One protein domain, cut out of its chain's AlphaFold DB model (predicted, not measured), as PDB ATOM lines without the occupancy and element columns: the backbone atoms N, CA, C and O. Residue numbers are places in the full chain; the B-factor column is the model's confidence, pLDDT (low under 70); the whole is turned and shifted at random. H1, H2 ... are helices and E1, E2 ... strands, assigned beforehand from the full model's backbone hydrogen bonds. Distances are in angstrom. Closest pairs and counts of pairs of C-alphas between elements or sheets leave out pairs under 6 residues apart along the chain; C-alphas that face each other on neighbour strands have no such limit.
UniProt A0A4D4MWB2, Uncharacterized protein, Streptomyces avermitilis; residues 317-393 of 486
ATOM      1  N   SER A 317     286.395 268.117 215.932       91.31
ATOM      2  CA  SER A 317     286.143 267.357 217.160       91.31
ATOM      3  C   SER A 317     284.650 267.173 217.458       91.31
ATOM      4  O   SER A 317     284.262 266.177 218.066       91.31
ATOM      5  N   CYS A 318     283.797 268.087 216.987       91.12
ATOM      6  CA  CYS A 318     282.365 268.070 217.281       91.12
ATOM      7  C   CYS A 318     281.552 267.036 216.476       91.12
ATOM      8  O   CYS A 318     280.426 266.692 216.858       91.12
ATOM      9  N   VAL A 319     282.060 266.587 215.322       90.12
ATOM     10  CA  VAL A 319     281.285 265.837 214.321       90.12
ATOM     11  C   VAL A 319     282.045 264.594 213.851       90.12
ATOM     12  O   VAL A 319     282.921 264.655 212.987       90.12
ATOM     13  N   ALA A 320     281.650 263.432 214.381       85.50
ATOM     14  CA  ALA A 320     282.292 262.143 214.121       85.50
ATOM     15  C   ALA A 320     281.338 261.116 213.484       85.50
ATOM     16  O   ALA A 320     280.124 261.123 213.707       85.50
ATOM     17  N   VAL A 321     281.898 260.176 212.715       85.94
ATOM     18  CA  VAL A 321     281.161 259.014 212.190       85.94
ATOM     19  C   VAL A 321     281.511 257.784 213.015       85.94
ATOM     20  O   VAL A 321     282.611 257.248 212.910       85.94
ATOM     21  N   ASP A 322     280.549 257.295 213.790       82.50
ATOM     22  CA  ASP A 322     280.671 256.019 214.485       82.50
ATOM     23  C   ASP A 322     280.508 254.878 213.469       82.50
ATOM     24  O   ASP A 322     279.394 254.563 213.033       82.50
ATOM     25  N   ARG A 323     281.648 254.306 213.059       81.75
ATOM     26  CA  ARG A 323     281.758 253.170 212.127       81.75
ATOM     27  C   ARG A 323     281.716 251.805 212.828       81.75
ATOM     28  O   ARG A 323     281.627 250.797 212.140       81.75
ATOM     29  N   THR A 324     281.737 251.757 214.165       80.31
ATOM     30  CA  THR A 324     281.683 250.493 214.933       80.31
ATOM     31  C   THR A 324     280.297 249.841 214.882       80.31
ATOM     32  O   THR A 324     280.137 248.642 215.099       80.31
ATOM     33  N   ARG A 325     279.262 250.628 214.562       76.06
ATOM     34  CA  ARG A 325     277.885 250.149 214.404       76.06
ATOM     35  C   ARG A 325     277.653 249.569 213.012       76.06
ATOM     36  O   ARG A 325     278.062 250.154 212.017       76.06
ATOM     37  N   ARG A 326     276.785 248.547 212.936       75.44
ATOM     38  CA  ARG A 326     276.218 247.982 211.684       75.44
ATOM     39  C   ARG A 326     275.658 249.016 210.686       75.44
ATOM     40  O   ARG A 326     275.458 248.688 209.523       75.44
ATOM     41  N   VAL A 327     275.343 250.234 211.132       77.75
ATOM     42  CA  VAL A 327     275.009 251.373 210.266       77.75
ATOM     43  C   VAL A 327     275.860 252.565 210.717       77.75
ATOM     44  O   VAL A 327     275.650 253.024 211.849       77.75
ATOM     45  N   PRO A 328     276.762 253.093 209.863       78.56
ATOM     46  CA  PRO A 328     277.533 254.296 210.159       78.56
ATOM     47  C   PRO A 328     276.617 255.427 210.625       78.56
ATOM     48  O   PRO A 328     275.646 255.772 209.947       78.56
ATOM     49  N   THR A 329     276.877 255.957 211.818       82.00
ATOM     50  CA  THR A 329     275.979 256.908 212.489       82.00
ATOM     51  C   THR A 329     276.713 258.207 212.796       82.00
ATOM     52  O   THR A 329     277.835 258.182 213.293       82.00
ATOM     53  N   LEU A 330     276.062 259.345 212.534       86.12
ATOM     54  CA  LEU A 330     276.608 260.660 212.866       86.12
ATOM     55  C   LEU A 330     276.434 260.890 214.365       86.12
ATOM     56  O   LEU A 330     275.301 260.957 214.863       86.12
ATOM     57  N   VAL A 331     277.561 260.982 215.062       87.25
ATOM     58  CA  VAL A 331     277.644 261.386 216.461       87.25
ATOM     59  C   VAL A 331     278.026 262.857 216.467       87.25
ATOM     60  O   VAL A 331     279.019 263.249 215.859       87.25
ATOM     61  N   VAL A 332     277.194 263.658 217.123       90.31
ATOM     62  CA  VAL A 332     277.410 265.096 217.262       90.31
ATOM     63  C   VAL A 332     277.518 265.421 218.742       90.31
ATOM     64  O   VAL A 332     276.589 265.152 219.513       90.31
ATOM     65  N   GLU A 333     278.648 266.008 219.111       91.00
ATOM     66  CA  GLU A 333     278.946 266.546 220.433       91.00
ATOM     67  C   GLU A 333     279.295 268.020 220.232       91.00
ATOM     68  O   GLU A 333     280.315 268.364 219.654       91.00
ATOM     69  N   ALA A 334     278.370 268.907 220.593       90.62
ATOM     70  CA  ALA A 334     278.567 270.341 220.402       90.62
ATOM     71  C   ALA A 334     279.620 270.890 221.386       90.62
ATOM     72  O   ALA A 334     279.741 270.320 222.475       90.62
ATOM     73  N   PRO A 335     280.297 272.019 221.092       91.19
ATOM     74  CA  PRO A 335     281.232 272.646 222.029       91.19
ATOM     75  C   PRO A 335     280.603 272.852 223.411       91.19
ATOM     76  O   PRO A 335     279.389 273.061 223.521       91.19
ATOM     77  N   HIS A 336     281.407 272.732 224.466       88.75
ATOM     78  CA  HIS A 336     280.956 272.931 225.848       88.75
ATOM     79  C   HIS A 336     280.933 274.413 226.237       88.75
ATOM     80  O   HIS A 336     280.041 274.824 226.973       88.75
ATOM     81  N   GLU A 337     281.844 275.196 225.666       92.00
ATOM     82  CA  GLU A 337     281.991 276.642 225.827       92.00
ATOM     83  C   GLU A 337     282.394 277.288 224.489       92.00
ATOM     84  O   GLU A 337     282.662 276.586 223.508       92.00
ATOM     85  N   CYS A 338     282.419 278.621 224.453       92.44
ATOM     86  CA  CYS A 338     283.007 279.410 223.375       92.44
ATOM     87  C   CYS A 338     284.273 280.068 223.932       92.44
ATOM     88  O   CYS A 338     284.173 280.983 224.744       92.44
ATOM     89  N   ASP A 339     285.447 279.569 223.543       92.81
ATOM     90  CA  ASP A 339     286.726 280.101 224.018       92.81
ATOM     91  C   ASP A 339     287.107 281.431 223.331       92.81
ATOM     92  O   ASP A 339     286.550 281.817 222.298       92.81
ATOM     93  N   ALA A 340     288.089 282.141 223.893       90.94
ATOM     94  CA  ALA A 340     288.557 283.422 223.353       90.94
ATOM     95  C   ALA A 340     289.149 283.311 221.931       90.94
ATOM     96  O   ALA A 340     289.110 284.275 221.165       90.94
ATOM     97  N   GLY A 341     289.668 282.140 221.547       92.31
ATOM     98  CA  GLY A 341     290.128 281.860 220.189       92.31
ATOM     99  C   GLY A 341     288.971 281.673 219.205       92.31
ATOM    100  O   GLY A 341     289.075 282.102 218.059       92.31
ATOM    101  N   MET A 342     287.852 281.083 219.636       93.06
ATOM    102  CA  MET A 342     286.609 281.057 218.859       93.06
ATOM    103  C   MET A 342     286.070 282.478 218.652       93.06
ATOM    104  O   MET A 342     285.722 282.829 217.525       93.06
ATOM    105  N   GLU A 343     286.054 283.317 219.694       92.69
ATOM    106  CA  GLU A 343     285.616 284.717 219.572       92.69
ATOM    107  C   GLU A 343     286.533 285.567 218.676       92.69
ATOM    108  O   GLU A 343     286.029 286.385 217.898       92.69
ATOM    109  N   ARG A 344     287.860 285.360 218.728       93.00
ATOM    110  CA  ARG A 344     288.814 285.966 217.777       93.00
ATOM    111  C   ARG A 344     288.476 285.569 216.343       93.00
ATOM    112  O   ARG A 344     288.393 286.430 215.474       93.00
ATOM    113  N   ASP A 345     288.248 284.279 216.108       94.19
ATOM    114  CA  ASP A 345     287.969 283.725 214.782       94.19
ATOM    115  C   ASP A 345     286.503 283.941 214.325       94.19
ATOM    116  O   ASP A 345     286.010 283.250 213.434       94.19
ATOM    117  N   GLY A 346     285.791 284.904 214.925       90.88
ATOM    118  CA  GLY A 346     284.476 285.379 214.481       90.88
ATOM    119  C   GLY A 346     283.262 284.628 215.035       90.88
ATOM    120  O   GLY A 346     282.131 285.007 214.720       90.88
ATOM    121  N   VAL A 347     283.444 283.609 215.880       93.00
ATOM    122  CA  VAL A 347     282.323 282.888 216.506       93.00
ATOM    123  C   VAL A 347     281.633 283.800 217.518       93.00
ATOM    124  O   VAL A 347     282.213 284.247 218.503       93.00
ATOM    125  N   VAL A 348     280.345 284.062 217.311       92.12
ATOM    126  CA  VAL A 348     279.543 284.844 218.252       92.12
ATOM    127  C   VAL A 348     279.191 283.987 219.465       92.12
ATOM    128  O   VAL A 348     278.396 283.053 219.337       92.12
ATOM    129  N   ALA A 349     279.691 284.355 220.647       91.12
ATOM    130  CA  ALA A 349     279.371 283.676 221.903       91.12
ATOM    131  C   ALA A 349     277.867 283.731 222.252       91.12
ATOM    132  O   ALA A 349     277.230 282.698 222.443       91.12
ATOM    133  N   LYS A 350     277.250 284.921 222.279       91.31
ATOM    134  CA  LYS A 350     275.839 285.072 222.686       91.31
ATOM    135  C   LYS A 350     274.859 284.572 221.617       91.31
ATOM    136  O   LYS A 350     274.732 285.183 220.555       91.31
ATOM    137  N   ALA A 351     274.110 283.515 221.928       90.69
ATOM    138  CA  ALA A 351     273.102 282.960 221.028       90.69
ATOM    139  C   ALA A 351     271.846 283.856 220.884       90.69
ATOM    140  O   ALA A 351     271.445 284.531 221.838       90.69
ATOM    141  N   PRO A 352     271.169 283.838 219.716       88.88
ATOM    142  CA  PRO A 352     269.847 284.442 219.553       88.88
ATOM    143  C   PRO A 352     268.779 283.774 220.431       88.88
ATOM    144  O   PRO A 352     268.823 282.567 220.679       88.88
ATOM    145  N   ALA A 353     267.764 284.545 220.833       88.38
ATOM    146  CA  ALA A 353     266.654 284.049 221.645       88.38
ATOM    147  C   ALA A 353     265.985 282.805 221.022       88.38
ATOM    148  O   ALA A 353     265.678 282.771 219.830       88.38
ATOM    149  N   GLY A 354     265.758 281.774 221.841       86.94
ATOM    150  CA  GLY A 354     265.153 280.509 221.409       86.94
ATOM    151  C   GLY A 354     266.112 279.498 220.761       86.94
ATOM    152  O   GLY A 354     265.660 278.420 220.375       86.94
ATOM    153  N   ARG A 355     267.420 279.786 220.661       86.00
ATOM    154  CA  ARG A 355     268.451 278.813 220.254       86.00
ATOM    155  C   ARG A 355     269.376 278.495 221.434       86.00
ATOM    156  O   ARG A 355     269.821 279.398 222.127       86.00
ATOM    157  N   GLY A 356     269.672 277.212 221.652       91.19
ATOM    158  CA  GLY A 356     270.636 276.789 222.675       91.19
ATOM    159  C   GLY A 356     272.076 277.108 222.267       91.19
ATOM    160  O   GLY A 356     272.454 276.879 221.121       91.19
ATOM    161  N   GLU A 357     272.885 277.598 223.200       91.94
ATOM    162  CA  GLU A 357     274.225 278.144 222.932       91.94
ATOM    163  C   GLU A 357     275.171 277.131 222.277       91.94
ATOM    164  O   GLU A 357     275.703 277.385 221.200       91.94
ATOM    165  N   ARG A 358     275.250 275.909 222.817       92.94
ATOM    166  CA  ARG A 358     276.058 274.825 222.231       92.94
ATOM    167  C   ARG A 358     275.691 274.533 220.764       92.94
ATOM    168  O   ARG A 358     276.568 274.317 219.933       92.94
ATOM    169  N   SER A 359     274.399 274.566 220.408       92.06
ATOM    170  CA  SER A 359     273.958 274.351 219.016       92.06
ATOM    171  C   SER A 359     274.123 275.586 218.122       92.06
ATOM    172  O   SER A 359     274.169 275.454 216.899       92.06
ATOM    173  N   TRP A 360     274.244 276.775 218.715       93.75
ATOM    174  CA  TRP A 360     274.606 278.015 218.034       93.75
ATOM    175  C   TRP A 360     276.098 278.050 217.671       93.75
ATOM    176  O   TRP A 360     276.415 278.272 216.503       93.75
ATOM    177  N   TRP A 361     276.998 277.742 218.611       95.44
ATOM    178  CA  TRP A 361     278.444 277.656 218.353       95.44
ATOM    179  C   TRP A 361     278.770 276.571 217.327       95.44
ATOM    180  O   TRP A 361     279.417 276.853 216.323       95.44
ATOM    181  N   LEU A 362     278.220 275.361 217.499       94.44
ATOM    182  CA  LEU A 362     278.376 274.280 216.521       94.44
ATOM    183  C   LEU A 362     277.914 274.690 215.114       94.44
ATOM    184  O   LEU A 362     278.544 274.314 214.130       94.44
ATOM    185  N   GLY A 363     276.815 275.444 215.013       93.56
ATOM    186  CA  GLY A 363     276.316 275.943 213.732       93.56
ATOM    187  C   GLY A 363     277.341 276.818 213.013       93.56
ATOM    188  O   GLY A 363     277.611 276.575 211.843       93.56
ATOM    189  N   GLN A 364     277.949 277.766 213.733       94.31
ATOM    190  CA  GLN A 364     278.972 278.670 213.195       94.31
ATOM    191  C   GLN A 364     280.251 277.918 212.793       94.31
ATOM    192  O   GLN A 364     280.744 278.115 211.687       94.31
ATOM    193  N   LEU A 365     280.737 276.990 213.628       94.50
ATOM    194  CA  LEU A 365     281.913 276.165 213.307       94.50
ATOM    195  C   LEU A 365     281.700 275.315 212.042       94.50
ATOM    196  O   LEU A 365     282.596 275.193 211.215       94.50
ATOM    197  N   VAL A 366     280.509 274.729 211.873       93.00
ATOM    198  CA  VAL A 366     280.171 273.918 210.688       93.00
ATOM    199  C   VAL A 366     279.959 274.780 209.438       93.00
ATOM    200  O   VAL A 366     280.228 274.309 208.336       93.00
ATOM    201  N   GLU A 367     279.483 276.016 209.597       92.00
ATOM    202  CA  GLU A 367     279.291 276.983 208.508       92.00
ATOM    203  C   GLU A 367     280.622 277.547 207.989       92.00
ATOM    204  O   GLU A 367     280.783 277.671 206.776       92.00
ATOM    205  N   ALA A 368     281.585 277.805 208.879       92.19
ATOM    206  CA  ALA A 368     282.906 278.338 208.537       92.19
ATOM    207  C   ALA A 368     283.957 277.264 208.166       92.19
ATOM    208  O   ALA A 368     285.056 277.602 207.732       92.19
ATOM    209  N   ALA A 369     283.650 275.971 208.329       93.19
ATOM    210  CA  ALA A 369     284.544 274.875 207.946       93.19
ATOM    211  C   ALA A 369     284.445 274.544 206.436       93.19
ATOM    212  O   ALA A 369     283.338 274.297 205.941       93.19
ATOM    213  N   PRO A 370     285.575 274.423 205.705       92.81
ATOM    214  CA  PRO A 370     285.595 274.080 204.282       92.81
ATOM    215  C   PRO A 370     284.775 272.846 203.903       92.81
ATOM    216  O   PRO A 370     284.800 271.806 204.565       92.81
ATOM    217  N   LEU A 371     284.114 272.908 202.743       89.75
ATOM    218  CA  LEU A 371     283.333 271.780 202.221       89.75
ATOM    219  C   LEU A 371     284.187 270.530 201.934       89.75
ATOM    220  O   LEU A 371     283.662 269.417 201.982       89.75
ATOM    221  N   GLY A 372     285.488 270.690 201.665       87.50
ATOM    222  CA  GLY A 372     286.439 269.581 201.497       87.50
ATOM    223  C   GLY A 372     286.622 268.747 202.771       87.50
ATOM    224  O   GLY A 372     286.633 267.517 202.705       87.50
ATOM    225  N   THR A 373     286.628 269.387 203.946       88.25
ATOM    226  CA  THR A 373     286.728 268.730 205.263       88.25
ATOM    227  C   THR A 373     285.646 267.667 205.446       88.25
ATOM    228  O   THR A 373     285.912 266.553 205.909       88.25
ATOM    229  N   TRP A 374     284.419 267.972 205.020       87.88
ATOM    230  CA  TRP A 374     283.293 267.042 205.086       87.88
ATOM    231  C   TRP A 374     283.400 265.908 204.067       87.88
ATOM    232  O   TRP A 374     283.019 264.782 204.380       87.88
ATOM    233  N   GLN A 375     283.945 266.164 202.877       85.31
ATOM    234  CA  GLN A 375     284.153 265.128 201.860       85.31
ATOM    235  C   GLN A 375     285.194 264.104 202.327       85.31
ATOM    236  O   GLN A 375     284.909 262.908 202.308       85.31
ATOM    237  N   ASN A 376     286.328 264.554 202.865       82.12
ATOM    238  CA  ASN A 376     287.381 263.662 203.357       82.12
ATOM    239  C   ASN A 376     286.907 262.817 204.557       82.12
ATOM    240  O   ASN A 376     287.199 261.625 204.648       82.12
ATOM    241  N   ARG A 377     286.108 263.399 205.462       78.81
ATOM    242  CA  ARG A 377     285.605 262.705 206.665       78.81
ATOM    243  C   ARG A 377     284.403 261.784 206.396       78.81
ATOM    244  O   ARG A 377     284.285 260.725 207.023       78.81
ATOM    245  N   LEU A 378     283.504 262.169 205.483       77.88
ATOM    246  CA  LEU A 378     282.221 261.488 205.232       77.88
ATOM    247  C   LEU A 378     282.167 260.704 203.905       77.88
ATOM    248  O   LEU A 378     281.211 259.956 203.698       77.88
ATOM    249  N   GLY A 379     283.159 260.843 203.018       61.28
ATOM    250  CA  GLY A 379     283.120 260.406 201.611       61.28
ATOM    251  C   GLY A 379     282.878 258.913 201.357       61.28
ATOM    252  O   GLY A 379     282.386 258.545 200.293       61.28
ATOM    253  N   GLY A 380     283.120 258.046 202.345       59.66
ATOM    254  CA  GLY A 380     282.764 256.622 202.267       59.66
ATOM    255  C   GLY A 380     281.261 256.319 202.416       59.66
ATOM    256  O   GLY A 380     280.821 255.204 202.132       59.66
ATOM    257  N   VAL A 381     280.440 257.276 202.864       55.34
ATOM    258  CA  VAL A 381     279.022 257.038 203.186       55.34
ATOM    259  C   VAL A 381     278.134 257.314 201.967       55.34
ATOM    260  O   VAL A 381     277.634 258.422 201.765       55.34
ATOM    261  N   ARG A 382     277.894 256.275 201.150       47.72
ATOM    262  CA  ARG A 382     276.960 256.348 200.007       47.72
ATOM    263  C   ARG A 382     275.581 256.873 200.442       47.72
ATOM    264  O   ARG A 382     275.094 256.580 201.528       47.72
ATOM    265  N   ARG A 383     274.914 257.591 199.526       46.16
ATOM    266  CA  ARG A 383     273.705 258.446 199.676       46.16
ATOM    267  C   ARG A 383     272.442 257.829 200.329       46.16
ATOM    268  O   ARG A 383     271.393 258.472 200.347       46.16
ATOM    269  N   ARG A 384     272.483 256.597 200.838       44.34
ATOM    270  CA  ARG A 384     271.358 255.907 201.484       44.34
ATOM    271  C   ARG A 384     271.615 255.791 202.995       44.34
ATOM    272  O   ARG A 384     272.515 255.075 203.406       44.34
ATOM    273  N   ARG A 385     270.718 256.396 203.795       49.44
ATOM    274  CA  ARG A 385     270.518 256.181 205.254       49.44
ATOM    275  C   ARG A 385     271.263 257.089 206.265       49.44
ATOM    276  O   ARG A 385     271.521 256.663 207.385       49.44
ATOM    277  N   TRP A 386     271.374 258.396 206.008       51.03
ATOM    278  CA  TRP A 386     271.390 259.384 207.111       51.03
ATOM    279  C   TRP A 386     269.973 259.566 207.694       51.03
ATOM    280  O   TRP A 386     269.307 260.574 207.468       51.03
ATOM    281  N   SER A 387     269.459 258.553 208.400       48.34
ATOM    282  CA  SER A 387     268.134 258.598 209.054       48.34
ATOM    283  C   SER A 387     268.193 258.692 210.583       48.34
ATOM    284  O   SER A 387     267.148 258.739 211.231       48.34
ATOM    285  N   ARG A 388     269.400 258.727 211.163       52.62
ATOM    286  CA  ARG A 388     269.664 259.030 212.577       52.62
ATOM    287  C   ARG A 388     270.961 259.835 212.688       52.62
ATOM    288  O   ARG A 388     272.035 259.279 212.494       52.62
ATOM    289  N   CYS A 389     270.848 261.106 213.058       50.06
ATOM    290  CA  CYS A 389     271.915 261.803 213.773       50.06
ATOM    291  C   CYS A 389     271.611 261.655 215.266       50.06
ATOM    292  O   CYS A 389     270.454 261.818 215.667       50.06
ATOM    293  N   ARG A 390     272.611 261.319 216.082       54.00
ATOM    294  CA  ARG A 390     272.463 261.244 217.538       54.00
ATOM    295  C   ARG A 390     273.279 262.365 218.169       54.00
ATOM    296  O   ARG A 390     274.503 262.355 218.092       54.00
ATOM    297  N   TRP A 391     272.584 263.281 218.835       49.44
ATOM    298  CA  TRP A 391     273.204 264.186 219.795       49.44
ATOM    299  C   TRP A 391     273.679 263.371 220.997       49.44
ATOM    300  O   TRP A 391     272.889 262.617 221.576       49.44
ATOM    301  N   ARG A 392     274.956 263.494 221.359       48.38
ATOM    302  CA  ARG A 392     275.460 262.986 222.635       48.38
ATOM    303  C   ARG A 392     275.240 264.077 223.681       48.38
ATOM    304  O   ARG A 392     275.946 265.074 223.705       48.38
ATOM    305  N   THR A 393     274.234 263.899 224.530       43.41
ATOM    306  CA  THR A 393     274.104 264.680 225.764       43.41
ATOM    307  C   THR A 393     274.928 263.995 226.846       43.41
ATOM    308  O   THR A 393     274.450 263.055 227.485       43.41
TER     309      THR A 393
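This is residues 317 to 393 of the 486 residues of an uncharacterized protein of Streptomyces avermitilis (UniProt A0A4D4MWB2). A small three-stranded sheet forms one side of a loose ring of chain, which runs from E2 through H1, H2 and H3 and folds back to the sheet at E3. The 77 printed residues hold E1, E2, H1, H2, H3, E3 in that order, mixed helices and strands, under half in named elements. The sheet E1, E2, E3 is mixed. The whole is only just loose, close to compact: radius of gyration of the C-alphas 14.0 A, spans 38 by 26 by 18 A.

E1, residues 319 to 322, 9.8 A, begins at C-alpha 319 (281.285, 265.837, 214.321). E2 is residues 329 to 332, 9.6 A; H1 340 to 344, 6.1 A; H2 357 to 368, 16.8 A; H3 371 to 378, 10.8 A. E3, residues 389 to 391, 6.6 A, ends at C-alpha 391 (273.204, 264.186, 219.795).

Hairpin E1 and E2 is antiparallel, 148 degrees, with N 320 and O 331 3.0 A apart. E2 and E3 are parallel, 33 degrees, with N 390 and O 330 3.0 A apart; with H1, H2, H3 between, they form a strand-helix-strand unit. H3 only grazes the sheet; its closest C-alpha to E1 is Leu 378, 7.5 A from Val 321. H1 and H2 are apart. Every helix O i to N i+4 pair is within hydrogen-bond range.

The printed part has no cut. Link H1 to H2 is long. Residues 379 to 393 have pLDDT under 70.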